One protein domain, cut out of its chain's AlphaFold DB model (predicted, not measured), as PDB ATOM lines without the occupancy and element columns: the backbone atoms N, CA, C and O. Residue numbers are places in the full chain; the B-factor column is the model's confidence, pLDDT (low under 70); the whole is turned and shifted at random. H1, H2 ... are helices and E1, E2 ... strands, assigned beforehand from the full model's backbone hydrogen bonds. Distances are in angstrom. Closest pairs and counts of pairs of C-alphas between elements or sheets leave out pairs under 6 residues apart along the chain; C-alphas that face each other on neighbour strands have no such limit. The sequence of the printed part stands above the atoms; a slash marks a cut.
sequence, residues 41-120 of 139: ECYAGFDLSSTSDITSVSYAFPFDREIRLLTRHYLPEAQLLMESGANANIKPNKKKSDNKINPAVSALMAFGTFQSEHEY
ATOM      1  N   GLU A  41     174.059 197.867 141.426       90.38
ATOM      2  CA  GLU A  41     175.401 197.653 140.891       90.38
ATOM      3  C   GLU A  41     175.793 198.806 139.959       90.38
ATOM      4  O   GLU A  41     174.977 199.300 139.175       90.38
ATOM      5  N   CYS A  42     177.040 199.267 140.067       91.50
ATOM      6  CA  CYS A  42     177.528 200.382 139.270       91.50
ATOM      7  C   CYS A  42     179.015 200.278 138.955       91.50
ATOM      8  O   CYS A  42     179.797 199.660 139.677       91.50
ATOM      9  N   TYR A  43     179.391 200.973 137.887       89.88
ATOM     10  CA  TYR A  43     180.745 201.062 137.372       89.88
ATOM     11  C   TYR A  43     181.272 202.471 137.555       89.88
ATOM     12  O   TYR A  43     180.635 203.424 137.121       89.88
ATOM     13  N   ALA A  44     182.432 202.620 138.186       88.69
ATOM     14  CA  ALA A  44     182.996 203.930 138.483       88.69
ATOM     15  C   ALA A  44     184.173 204.264 137.557       88.69
ATOM     16  O   ALA A  44     185.102 203.474 137.401       88.69
ATOM     17  N   GLY A  45     184.151 205.466 136.988       87.19
ATOM     18  CA  GLY A  45     185.248 206.067 136.243       87.19
ATOM     19  C   GLY A  45     185.756 207.324 136.943       87.19
ATOM     20  O   GLY A  45     184.971 208.132 137.445       87.19
ATOM     21  N   PHE A  46     187.078 207.496 136.970       85.94
ATOM     22  CA  PHE A  46     187.752 208.556 137.720       85.94
ATOM     23  C   PHE A  46     188.708 209.326 136.813       85.94
ATOM     24  O   PHE A  46     189.668 208.749 136.312       85.94
ATOM     25  N   ASP A  47     188.478 210.625 136.640       83.44
ATOM     26  CA  ASP A  47     189.447 211.536 136.032       83.44
ATOM     27  C   ASP A  47     190.033 212.443 137.116       83.44
ATOM     28  O   ASP A  47     189.358 213.339 137.632       83.44
ATOM     29  N   LEU A  48     191.270 212.156 137.520       80.75
ATOM     30  CA  LEU A  48     191.932 212.807 138.647       80.75
ATOM     31  C   LEU A  48     192.850 213.932 138.160       80.75
ATOM     32  O   LEU A  48     193.768 213.717 137.372       80.75
ATOM     33  N   SER A  49     192.653 215.132 138.705       75.44
ATOM     34  CA  SER A  49     193.525 216.284 138.462       75.44
ATOM     35  C   SER A  49     194.595 216.422 139.545       75.44
ATOM     36  O   SER A  49     194.312 216.187 140.717       75.44
ATOM     37  N   SER A  50     195.785 216.913 139.194       64.00
ATOM     38  CA  SER A  50     196.888 217.095 140.148       64.00
ATOM     39  C   SER A  50     196.896 218.455 140.862       64.00
ATOM     40  O   SER A  50     197.001 218.489 142.084       64.00
ATOM     41  N   THR A  51     196.806 219.582 140.143       56.72
ATOM     42  CA  THR A  51     197.024 220.921 140.748       56.72
ATOM     43  C   THR A  51     196.023 222.011 140.359       56.72
ATOM     44  O   THR A  51     195.766 222.896 141.174       56.72
ATOM     45  N   SER A  52     195.453 221.998 139.150       60.34
ATOM     46  CA  SER A  52     194.599 223.105 138.671       60.34
ATOM     47  C   SER A  52     193.428 222.695 137.775       60.34
ATOM     48  O   SER A  52     192.778 223.552 137.164       60.34
ATOM     49  N   ASP A  53     193.171 221.400 137.642       66.69
ATOM     50  CA  ASP A  53     192.099 220.893 136.791       66.69
ATOM     51  C   ASP A  53     190.914 220.392 137.613       66.69
ATOM     52  O   ASP A  53     190.942 220.404 138.839       66.69
ATOM     53  N   ILE A  54     189.811 220.078 136.931       74.56
ATOM     54  CA  ILE A  54     188.639 219.503 137.599       74.56
ATOM     55  C   ILE A  54     188.936 218.025 137.843       74.56
ATOM     56  O   ILE A  54     189.322 217.318 136.922       74.56
ATOM     57  N   THR A  55     188.706 217.532 139.049       81.06
ATOM     58  CA  THR A  55     188.597 216.088 139.266       81.06
ATOM     59  C   THR A  55     187.152 215.671 139.031       81.06
ATOM     60  O   THR A  55     186.240 216.326 139.531       81.06
ATOM     61  N   SER A  56     186.919 214.612 138.263       84.50
ATOM     62  CA  SER A  56     185.576 214.100 137.978       84.50
ATOM     63  C   SER A  56     185.458 212.632 138.340       84.50
ATOM     64  O   SER A  56     186.351 211.833 138.073       84.50
ATOM     65  N   VAL A  57     184.325 212.290 138.936       88.44
ATOM     66  CA  VAL A  57     183.905 210.920 139.204       88.44
ATOM     67  C   VAL A  57     182.577 210.703 138.507       88.44
ATOM     68  O   VAL A  57     181.683 211.544 138.598       88.44
ATOM     69  N   SER A  58     182.444 209.581 137.817       90.56
ATOM     70  CA  SER A  58     181.199 209.178 137.174       90.56
ATOM     71  C   SER A  58     180.884 207.737 137.520       90.56
ATOM     72  O   SER A  58     181.763 206.885 137.460       90.56
ATOM     73  N   TYR A  59     179.629 207.479 137.850       91.19
ATOM     74  CA  TYR A  59     179.083 206.154 138.089       91.19
ATOM     75  C   TYR A  59     178.104 205.830 136.964       91.19
ATOM     76  O   TYR A  59     177.188 206.612 136.708       91.19
ATOM     77  N   ALA A  60     178.308 204.705 136.290       91.50
ATOM     78  CA  ALA A  60     177.413 204.157 135.284       91.50
ATOM     79  C   ALA A  60     176.624 202.997 135.894       91.50
ATOM     80  O   ALA A  60     177.205 202.011 136.344       91.50
ATOM     81  N   PHE A  61     175.303 203.138 135.910       91.56
ATOM     82  CA  PHE A  61     174.365 202.146 136.417       91.56
ATOM     83  C   PHE A  61     173.673 201.484 135.225       91.56
ATOM     84  O   PHE A  61     172.932 202.171 134.509       91.56
ATOM     85  N   PRO A  62     173.903 200.185 134.986       88.81
ATOM     86  CA  PRO A  62     173.151 199.443 133.985       88.81
ATOM     87  C   PRO A  62     171.667 199.403 134.370       88.81
ATOM     88  O   PRO A  62     171.315 199.028 135.489       88.81
ATOM     89  N   PHE A  63     170.791 199.798 133.451       83.69
ATOM     90  CA  PHE A  63     169.342 199.758 133.633       83.69
ATOM     91  C   PHE A  63     168.693 199.171 132.376       83.69
ATOM     92  O   PHE A  63     168.340 199.890 131.446       83.69
ATOM     93  N   ASP A  64     168.565 197.841 132.338       80.88
ATOM     94  CA  ASP A  64     168.104 197.095 131.158       80.88
ATOM     95  C   ASP A  64     168.933 197.429 129.896       80.88
ATOM     96  O   ASP A  64     170.121 197.107 129.842       80.88
ATOM     97  N   ARG A  65     168.346 198.094 128.891       75.94
ATOM     98  CA  ARG A  65     169.032 198.514 127.650       75.94
ATOM     99  C   ARG A  65     169.582 199.941 127.713       75.94
ATOM    100  O   ARG A  65     170.007 200.476 126.689       75.94
ATOM    101  N   GLU A  66     169.556 200.555 128.888       80.38
ATOM    102  CA  GLU A  66     169.967 201.934 129.136       80.38
ATOM    103  C   GLU A  66     171.059 202.002 130.202       80.38
ATOM    104  O   GLU A  66     171.314 201.051 130.943       80.38
ATOM    105  N   ILE A  67     171.707 203.162 130.286       87.06
ATOM    106  CA  ILE A  67     172.680 203.461 131.331       87.06
ATOM    107  C   ILE A  67     172.305 204.782 131.967       87.06
ATOM    108  O   ILE A  67     172.145 205.790 131.279       87.06
ATOM    109  N   ARG A  68     172.216 204.776 133.295       89.81
ATOM    110  CA  ARG A  68     172.046 205.991 134.091       89.81
ATOM    111  C   ARG A  68     173.402 206.448 134.600       89.81
ATOM    112  O   ARG A  68     174.222 205.628 135.014       89.81
ATOM    113  N   LEU A  69     173.649 207.754 134.554       89.94
ATOM    114  CA  LEU A  69     174.924 208.352 134.939       89.94
ATOM    115  C   LEU A  69     174.762 209.234 136.175       89.94
ATOM    116  O   LEU A  69     174.013 210.205 136.164       89.94
ATOM    117  N   LEU A  70     175.515 208.958 137.231       89.38
ATOM    118  CA  LEU A  70     175.668 209.892 138.344       89.38
ATOM    119  C   LEU A  70     177.078 210.466 138.296       89.38
ATOM    120  O   LEU A  70     178.050 209.720 138.404       89.38
ATOM    121  N   THR A  71     177.217 211.781 138.129       87.50
ATOM    122  CA  THR A  71     178.533 212.427 138.034       87.50
ATOM    123  C   THR A  71     178.748 213.449 139.142       87.50
ATOM    124  O   THR A  71     177.866 214.230 139.491       87.50
ATOM    125  N   ARG A  72     179.954 213.449 139.714       83.94
ATOM    126  CA  ARG A  72     180.411 214.419 140.713       83.94
ATOM    127  C   ARG A  72     181.699 215.066 140.234       83.94
ATOM    128  O   ARG A  72     182.597 214.394 139.730       83.94
ATOM    129  N   HIS A  73     181.796 216.374 140.426       85.00
ATOM    130  CA  HIS A  73     182.933 217.168 139.978       85.00
ATOM    131  C   HIS A  73     183.497 217.963 141.148       85.00
ATOM    132  O   HIS A  73     182.760 218.606 141.894       85.00
ATOM    133  N   TYR A  74     184.813 217.918 141.292       80.12
ATOM    134  CA  TYR A  74     185.559 218.528 142.377       80.12
ATOM    135  C   TYR A  74     186.541 219.536 141.793       80.12
ATOM    136  O   TYR A  74     187.277 219.244 140.847       80.12
ATOM    137  N   LEU A  75     186.558 220.735 142.367       78.81
ATOM    138  CA  LEU A  75     187.494 221.794 142.016       78.81
ATOM    139  C   LEU A  75     188.167 222.297 143.300       78.81
ATOM    140  O   LEU A  75     187.457 222.551 144.276       78.81
ATOM    141  N   PRO A  76     189.499 222.480 143.321       70.38
ATOM    142  CA  PRO A  76     190.172 223.072 144.470       70.38
ATOM    143  C   PRO A  76     189.641 224.479 144.776       70.38
ATOM    144  O   PRO A  76     189.549 225.323 143.882       70.38
ATOM    145  N   GLU A  77     189.363 224.767 146.050       67.12
ATOM    146  CA  GLU A  77     188.824 226.061 146.504       67.12
ATOM    147  C   GLU A  77     189.714 227.249 146.101       67.12
ATOM    148  O   GLU A  77     189.223 228.296 145.682       67.12
ATOM    149  N   ALA A  78     191.037 227.055 146.100       64.06
ATOM    150  CA  ALA A  78     192.005 228.050 145.638       64.06
ATOM    151  C   ALA A  78     191.756 228.527 144.190       64.06
ATOM    152  O   ALA A  78     192.139 229.643 143.835       64.06
ATOM    153  N   GLN A  79     191.096 227.720 143.349       61.94
ATOM    154  CA  GLN A  79     190.699 228.125 141.998       61.94
ATOM    155  C   GLN A  79     189.373 228.885 141.940       61.94
ATOM    156  O   GLN A  79     189.177 229.652 140.997       61.94
ATOM    157  N   LEU A  80     188.485 228.711 142.923       59.62
ATOM    158  CA  LEU A  80     187.254 229.502 143.041       59.62
ATOM    159  C   LEU A  80     187.557 230.959 143.422       59.62
ATOM    160  O   LEU A  80     186.809 231.861 143.061       59.62
ATOM    161  N   LEU A  81     188.683 231.192 144.105       55.31
ATOM    162  CA  LEU A  81     189.108 232.504 144.605       55.31
ATOM    163  C   LEU A  81     189.810 233.389 143.554       55.31
ATOM    164  O   LEU A  81     190.028 234.576 143.796       55.31
ATOM    165  N   MET A  82     190.145 232.860 142.371       47.19
ATOM    166  CA  MET A  82     190.792 233.624 141.293       47.19
ATOM    167  C   MET A  82     189.772 234.347 140.391       47.19
ATOM    168  O   MET A  82     189.595 233.980 139.229       47.19
ATOM    169  N   GLU A  83     189.099 235.354 140.958       46.31
ATOM    170  CA  GLU A  83     188.757 236.670 140.370       46.31
ATOM    171  C   GLU A  83     187.777 237.410 141.305       46.31
ATOM    172  O   GLU A  83     186.556 237.344 141.164       46.31
ATOM    173  N   SER A  84     188.313 238.151 142.277       39.97
ATOM    174  CA  SER A  84     187.537 239.112 143.068       39.97
ATOM    175  C   SER A  84     187.269 240.366 142.227       39.97
ATOM    176  O   SER A  84     188.038 241.323 142.244       39.97
ATOM    177  N   GLY A  85     186.178 240.378 141.460       41.25
ATOM    178  CA  GLY A  85     185.596 241.638 140.990       41.25
ATOM    179  C   GLY A  85     185.076 242.442 142.190       41.25
ATOM    180  O   GLY A  85     184.584 241.847 143.146       41.25
ATOM    181  N   ALA A  86     185.172 243.773 142.136       39.59
ATOM    182  CA  ALA A  86     184.992 244.747 143.230       39.59
ATOM    183  C   ALA A  86     183.659 244.723 144.029       39.59
ATOM    184  O   ALA A  86     183.416 245.607 144.844       39.59
ATOM    185  N   ASN A  87     182.791 243.727 143.827       38.25
ATOM    186  CA  ASN A  87     181.402 243.723 144.286       38.25
ATOM    187  C   ASN A  87     181.038 242.470 145.116       38.25
ATOM    188  O   ASN A  87     179.858 242.141 145.210       38.25
ATOM    189  N   ALA A  88     182.022 241.740 145.663       43.28
ATOM    190  CA  ALA A  88     181.833 240.591 146.571       43.28
ATOM    191  C   ALA A  88     180.869 239.484 146.081       43.28
ATOM    192  O   ALA A  88     180.344 238.712 146.878       43.28
ATOM    193  N   ASN A  89     180.642 239.378 144.769       40.69
ATOM    194  CA  ASN A  89     179.789 238.351 144.187       40.69
ATOM    195  C   ASN A  89     180.681 237.261 143.585       40.69
ATOM    196  O   ASN A  89     181.354 237.498 142.578       40.69
ATOM    197  N   ILE A  90     180.719 236.089 144.222       46.34
ATOM    198  CA  ILE A  90     181.490 234.932 143.756       46.34
ATOM    199  C   ILE A  90     180.765 234.366 142.537       46.34
ATOM    200  O   ILE A  90     179.771 233.651 142.653       46.34
ATOM    201  N   LYS A  91     181.247 234.711 141.345       42.88
ATOM    202  CA  LYS A  91     180.837 234.051 140.107       42.88
ATOM    203  C   LYS A  91     181.901 233.011 139.767       42.88
ATOM    204  O   LYS A  91     183.060 233.400 139.630       42.88
ATOM    205  N   PRO A  92     181.557 231.720 139.599       45.78
ATOM    206  CA  PRO A  92     182.510 230.762 139.057       45.78
ATOM    207  C   PRO A  92     183.022 231.286 137.709       45.78
ATOM    208  O   PRO A  92     182.239 231.748 136.871       45.78
ATOM    209  N   ASN A  93     184.343 231.279 137.523       47.03
ATOM    210  CA  ASN A  93     184.984 231.826 136.332       47.03
ATOM    211  C   ASN A  93     184.682 230.931 135.114       47.03
ATOM    212  O   ASN A  93     185.438 230.010 134.802       47.03
ATOM    213  N   LYS A  94     183.558 231.209 134.433       44.66
ATOM    214  CA  LYS A  94     183.068 230.448 133.267       44.66
ATOM    215  C   LYS A  94     184.123 230.302 132.159       44.66
ATOM    216  O   LYS A  94     184.202 229.270 131.507       44.66
ATOM    217  N   LYS A  95     185.050 231.261 132.022       42.53
ATOM    218  CA  LYS A  95     186.113 231.210 131.000       42.53
ATOM    219  C   LYS A  95     187.121 230.066 131.189       42.53
ATOM    220  O   LYS A  95     187.843 229.756 130.246       42.53
ATOM    221  N   LYS A  96     187.200 229.445 132.374       44.25
ATOM    222  CA  LYS A  96     188.048 228.259 132.620       44.25
ATOM    223  C   LYS A  96     187.287 226.927 132.560       44.25
ATOM    224  O   LYS A  96     187.943 225.886 132.597       44.25
ATOM    225  N   SER A  97     185.953 226.934 132.500       46.81
ATOM    226  CA  SER A  97     185.122 225.717 132.540       46.81
ATOM    227  C   SER A  97     184.661 225.229 131.171       46.81
ATOM    228  O   SER A  97     184.459 224.031 131.018       46.81
ATOM    229  N   ASP A  98     184.543 226.117 130.181       41.97
ATOM    230  CA  ASP A  98     183.817 225.840 128.929       41.97
ATOM    231  C   ASP A  98     184.438 224.744 128.037       41.97
ATOM    232  O   ASP A  98     183.837 224.351 127.045       41.97
ATOM    233  N   ASN A  99     185.621 224.220 128.383       46.91
ATOM    234  CA  ASN A  99     186.319 223.202 127.592       46.91
ATOM    235  C   ASN A  99     186.906 222.043 128.422       46.91
ATOM    236  O   ASN A  99     187.776 221.317 127.935       46.91
ATOM    237  N   LYS A 100     186.488 221.875 129.686       61.19
ATOM    238  CA  LYS A 100     186.986 220.783 130.539       61.19
ATOM    239  C   LYS A 100     186.195 219.505 130.257       61.19
ATOM    240  O   LYS A 100     185.052 219.370 130.672       61.19
ATOM    241  N   ILE A 101     186.831 218.572 129.552       64.75
ATOM    242  CA  ILE A 101     186.248 217.281 129.143       64.75
ATOM    243  C   ILE A 101     186.233 216.235 130.263       64.75
ATOM    244  O   ILE A 101     185.780 215.117 130.049       64.75
ATOM    245  N   ASN A 102     186.718 216.591 131.450       69.94
ATOM    246  CA  ASN A 102     186.939 215.682 132.570       69.94
ATOM    247  C   ASN A 102     185.671 214.888 132.963       69.94
ATOM    248  O   ASN A 102     185.772 213.672 133.112       69.94
ATOM    249  N   PRO A 103     184.463 215.501 133.011       72.44
ATOM    250  CA  PRO A 103     183.202 214.772 133.190       72.44
ATOM    251  C   PRO A 103     182.925 213.714 132.114       72.44
ATOM    252  O   PRO A 103     182.439 212.625 132.409       72.44
ATOM    253  N   ALA A 104     183.229 214.035 130.856       77.44
ATOM    254  CA  ALA A 104     183.014 213.128 129.735       77.44
ATOM    255  C   ALA A 104     184.023 211.972 129.763       77.44
ATOM    256  O   ALA A 104     183.664 210.835 129.477       77.44
ATOM    257  N   VAL A 105     185.271 212.246 130.154       80.75
ATOM    258  CA  VAL A 105     186.324 211.231 130.287       80.75
ATOM    259  C   VAL A 105     185.994 210.256 131.417       80.75
ATOM    260  O   VAL A 105     186.031 209.045 131.195       80.75
ATOM    261  N   SER A 106     185.589 210.746 132.595       78.88
ATOM    262  CA  SER A 106     185.162 209.877 133.699       78.88
ATOM    263  C   SER A 106     183.933 209.037 133.336       78.88
ATOM    264  O   SER A 106     183.906 207.846 133.645       78.88
ATOM    265  N   ALA A 107     182.957 209.600 132.616       80.81
ATOM    266  CA  ALA A 107     181.783 208.857 132.151       80.81
ATOM    267  C   ALA A 107     182.139 207.772 131.119       80.81
ATOM    268  O   ALA A 107     181.657 206.644 131.220       80.81
ATOM    269  N   LEU A 108     183.024 208.076 130.163       83.88
ATOM    270  CA  LEU A 108     183.514 207.098 129.187       83.88
ATOM    271  C   LEU A 108     184.288 205.957 129.852       83.88
ATOM    272  O   LEU A 108     184.155 204.817 129.419       83.88
ATOM    273  N   MET A 109     185.065 206.239 130.902       84.31
ATOM    274  CA  MET A 109     185.748 205.197 131.673       84.31
ATOM    275  C   MET A 109     184.753 204.287 132.392       84.31
ATOM    276  O   MET A 109     184.847 203.074 132.242       84.31
ATOM    277  N   ALA A 110     183.766 204.858 133.092       81.19
ATOM    278  CA  ALA A 110     182.711 204.090 133.753       81.19
ATOM    279  C   ALA A 110     181.979 203.163 132.765       81.19
ATOM    280  O   ALA A 110     181.820 201.967 133.008       81.19
ATOM    281  N   PHE A 111     181.595 203.707 131.607       83.62
ATOM    282  CA  PHE A 111     180.933 202.945 130.554       83.62
ATOM    283  C   PHE A 111     181.850 201.908 129.888       83.62
ATOM    284  O   PHE A 111     181.408 200.812 129.546       83.62
ATOM    285  N   GLY A 112     183.127 202.232 129.691       80.25
ATOM    286  CA  GLY A 112     184.119 201.318 129.131       80.25
ATOM    287  C   GLY A 112     184.374 200.113 130.034       80.25
ATOM    288  O   GLY A 112     184.442 198.991 129.537       80.25
ATOM    289  N   THR A 113     184.444 200.319 131.352       79.94
ATOM    290  CA  THR A 113     184.558 199.228 132.331       79.94
ATOM    291  C   THR A 113     183.340 198.312 132.275       79.94
ATOM    292  O   THR A 113     183.507 197.103 132.148       79.94
ATOM    293  N   PHE A 114     182.131 198.882 132.261       81.31
ATOM    294  CA  PHE A 114     180.902 198.109 132.082       81.31
ATOM    295  C   PHE A 114     180.944 197.242 130.811       81.31
ATOM    296  O   PHE A 114     180.726 196.033 130.877       81.31
ATOM    297  N   GLN A 115     181.291 197.834 129.662       76.62
ATOM    298  CA  GLN A 115     181.388 197.109 128.388       76.62
ATOM    299  C   GLN A 115     182.463 196.014 128.392       76.62
ATOM    300  O   GLN A 115     182.274 194.981 127.755       76.62
ATOM    301  N   SER A 116     183.586 196.236 129.081       78.69
ATOM    302  CA  SER A 116     184.671 195.256 129.178       78.69
ATOM    303  C   SER A 116     184.266 194.011 129.964       78.69
ATOM    304  O   SER A 116     184.797 192.938 129.693       78.69
ATOM    305  N   GLU A 117     183.372 194.143 130.942       74.31
ATOM    306  CA  GLU A 117     182.876 193.011 131.732       74.31
ATOM    307  C   GLU A 117     181.709 192.278 131.055       74.31
ATOM    308  O   GLU A 117     181.491 191.097 131.310       74.31
ATOM    309  N   HIS A 118     180.988 192.954 130.160       75.69
ATOM    310  CA  HIS A 118     179.757 192.460 129.535       75.69
ATOM    311  C   HIS A 118     179.936 192.086 128.051       75.69
ATOM    312  O   HIS A 118     179.021 192.315 127.263       75.69
ATOM    313  N   GLU A 119     181.111 191.552 127.672       57.16
ATOM    314  CA  GLU A 119     181.551 191.203 126.302       57.16
ATOM    315  C   GLU A 119     180.433 191.200 125.228       57.16
ATOM    316  O   GLU A 119     179.651 190.264 125.097       57.16
ATOM    317  N   TYR A 120     180.435 192.254 124.400       54.12
ATOM    318  CA  TYR A 120     179.704 192.391 123.132       54.12
ATOM    319  C   TYR A 120     178.165 192.448 123.201       54.12
ATOM    320  O   TYR A 120     177.457 191.539 122.769       54.12
TER     321      TYR A 120
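Overview. This is residues 41 to 120 of the 139 residues of the protein "Conserved domain protein" of Klebsiella pneumoniae (strain 342) (UniProt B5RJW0). A small sheet of three antiparallel strands has one long helix, H2, packed slantwise over one face, while the other face is bare. Beyond one end of this body a long loop, residues 81 to 101, runs out and folds back to H2, and its residues 84 to 89 stick out; this loop makes much of the length. The printed part has 80 residues with three named strands and two named helices, in the order E1 E2 E3 H1 H2, and the sheet's order is E1 - E2 - E3. The class is mixed, helices and strands. The whole is loose, with a radius of gyration of the C-alphas of 16.1 A, and spans 56 by 23 by 20 A.

Arrangement. E1, residues 43 to 47, E2, residues 55 to 63, and E3, residues 66 to 74, form a meander, each strand the antiparallel neighbour of the one before. E2 is the inner strand, and E1 and E3 are edge strands. E1 and E2 are a hairpin with 161 degrees between their directions; N 45 and O 58 are within hydrogen-bond range at 2.8 A. E2 and E3 are a hairpin too, at 163 degrees, with N 59 and O 70 at 2.8 A and N 68 and O 61 at 3.0 A. H2, residues 102 to 117, is on the sheet at a height over the sheet of 5.2 A; H2 and the sheet E1 E2 E3 are two layers, a helix on one face of a sheet. It lies over E1 and E2 and runs slantwise to the strands, at 36 degrees to E1 on the local plane. The closest C-alphas of E1 and H2 are those of Gly 45 and Ala 110, 4.1 A apart; those of E2 and H2 are Ser 58 and Ala 107, 5.1 A. H1, residues 77 to 80, is not on the sheet, and it is apart from E1, E2 and H2. In H2 every O i to N i+4 pair is within hydrogen-bond range; H1 is too short for such a pair.

Along the chain. E1 begins at C-alpha 43, (180.745, 201.062, 137.372), and is 13.7 A long. E2 measures 25.9 A and E3 26.3 A from first to last C-alpha, and E3 ends at C-alpha 74, (185.559, 218.528, 142.377). H1 has four residues. H2 measures 23.0 A and ends at C-alpha 117, (182.876, 193.011, 131.732).

Size, cuts and confidence. The two C-alphas farthest apart are those of Ala 86 and Tyr 120, at 56.3 A. The printed part has no cut. The link from H1 to H2, 21 residues, is long; E2 to E3 and E3 to H1 are tight. The mean pLDDT of the printed part is 70.5, and residues 50 to 53, 77 to 102 and 119 to 120 are under 70.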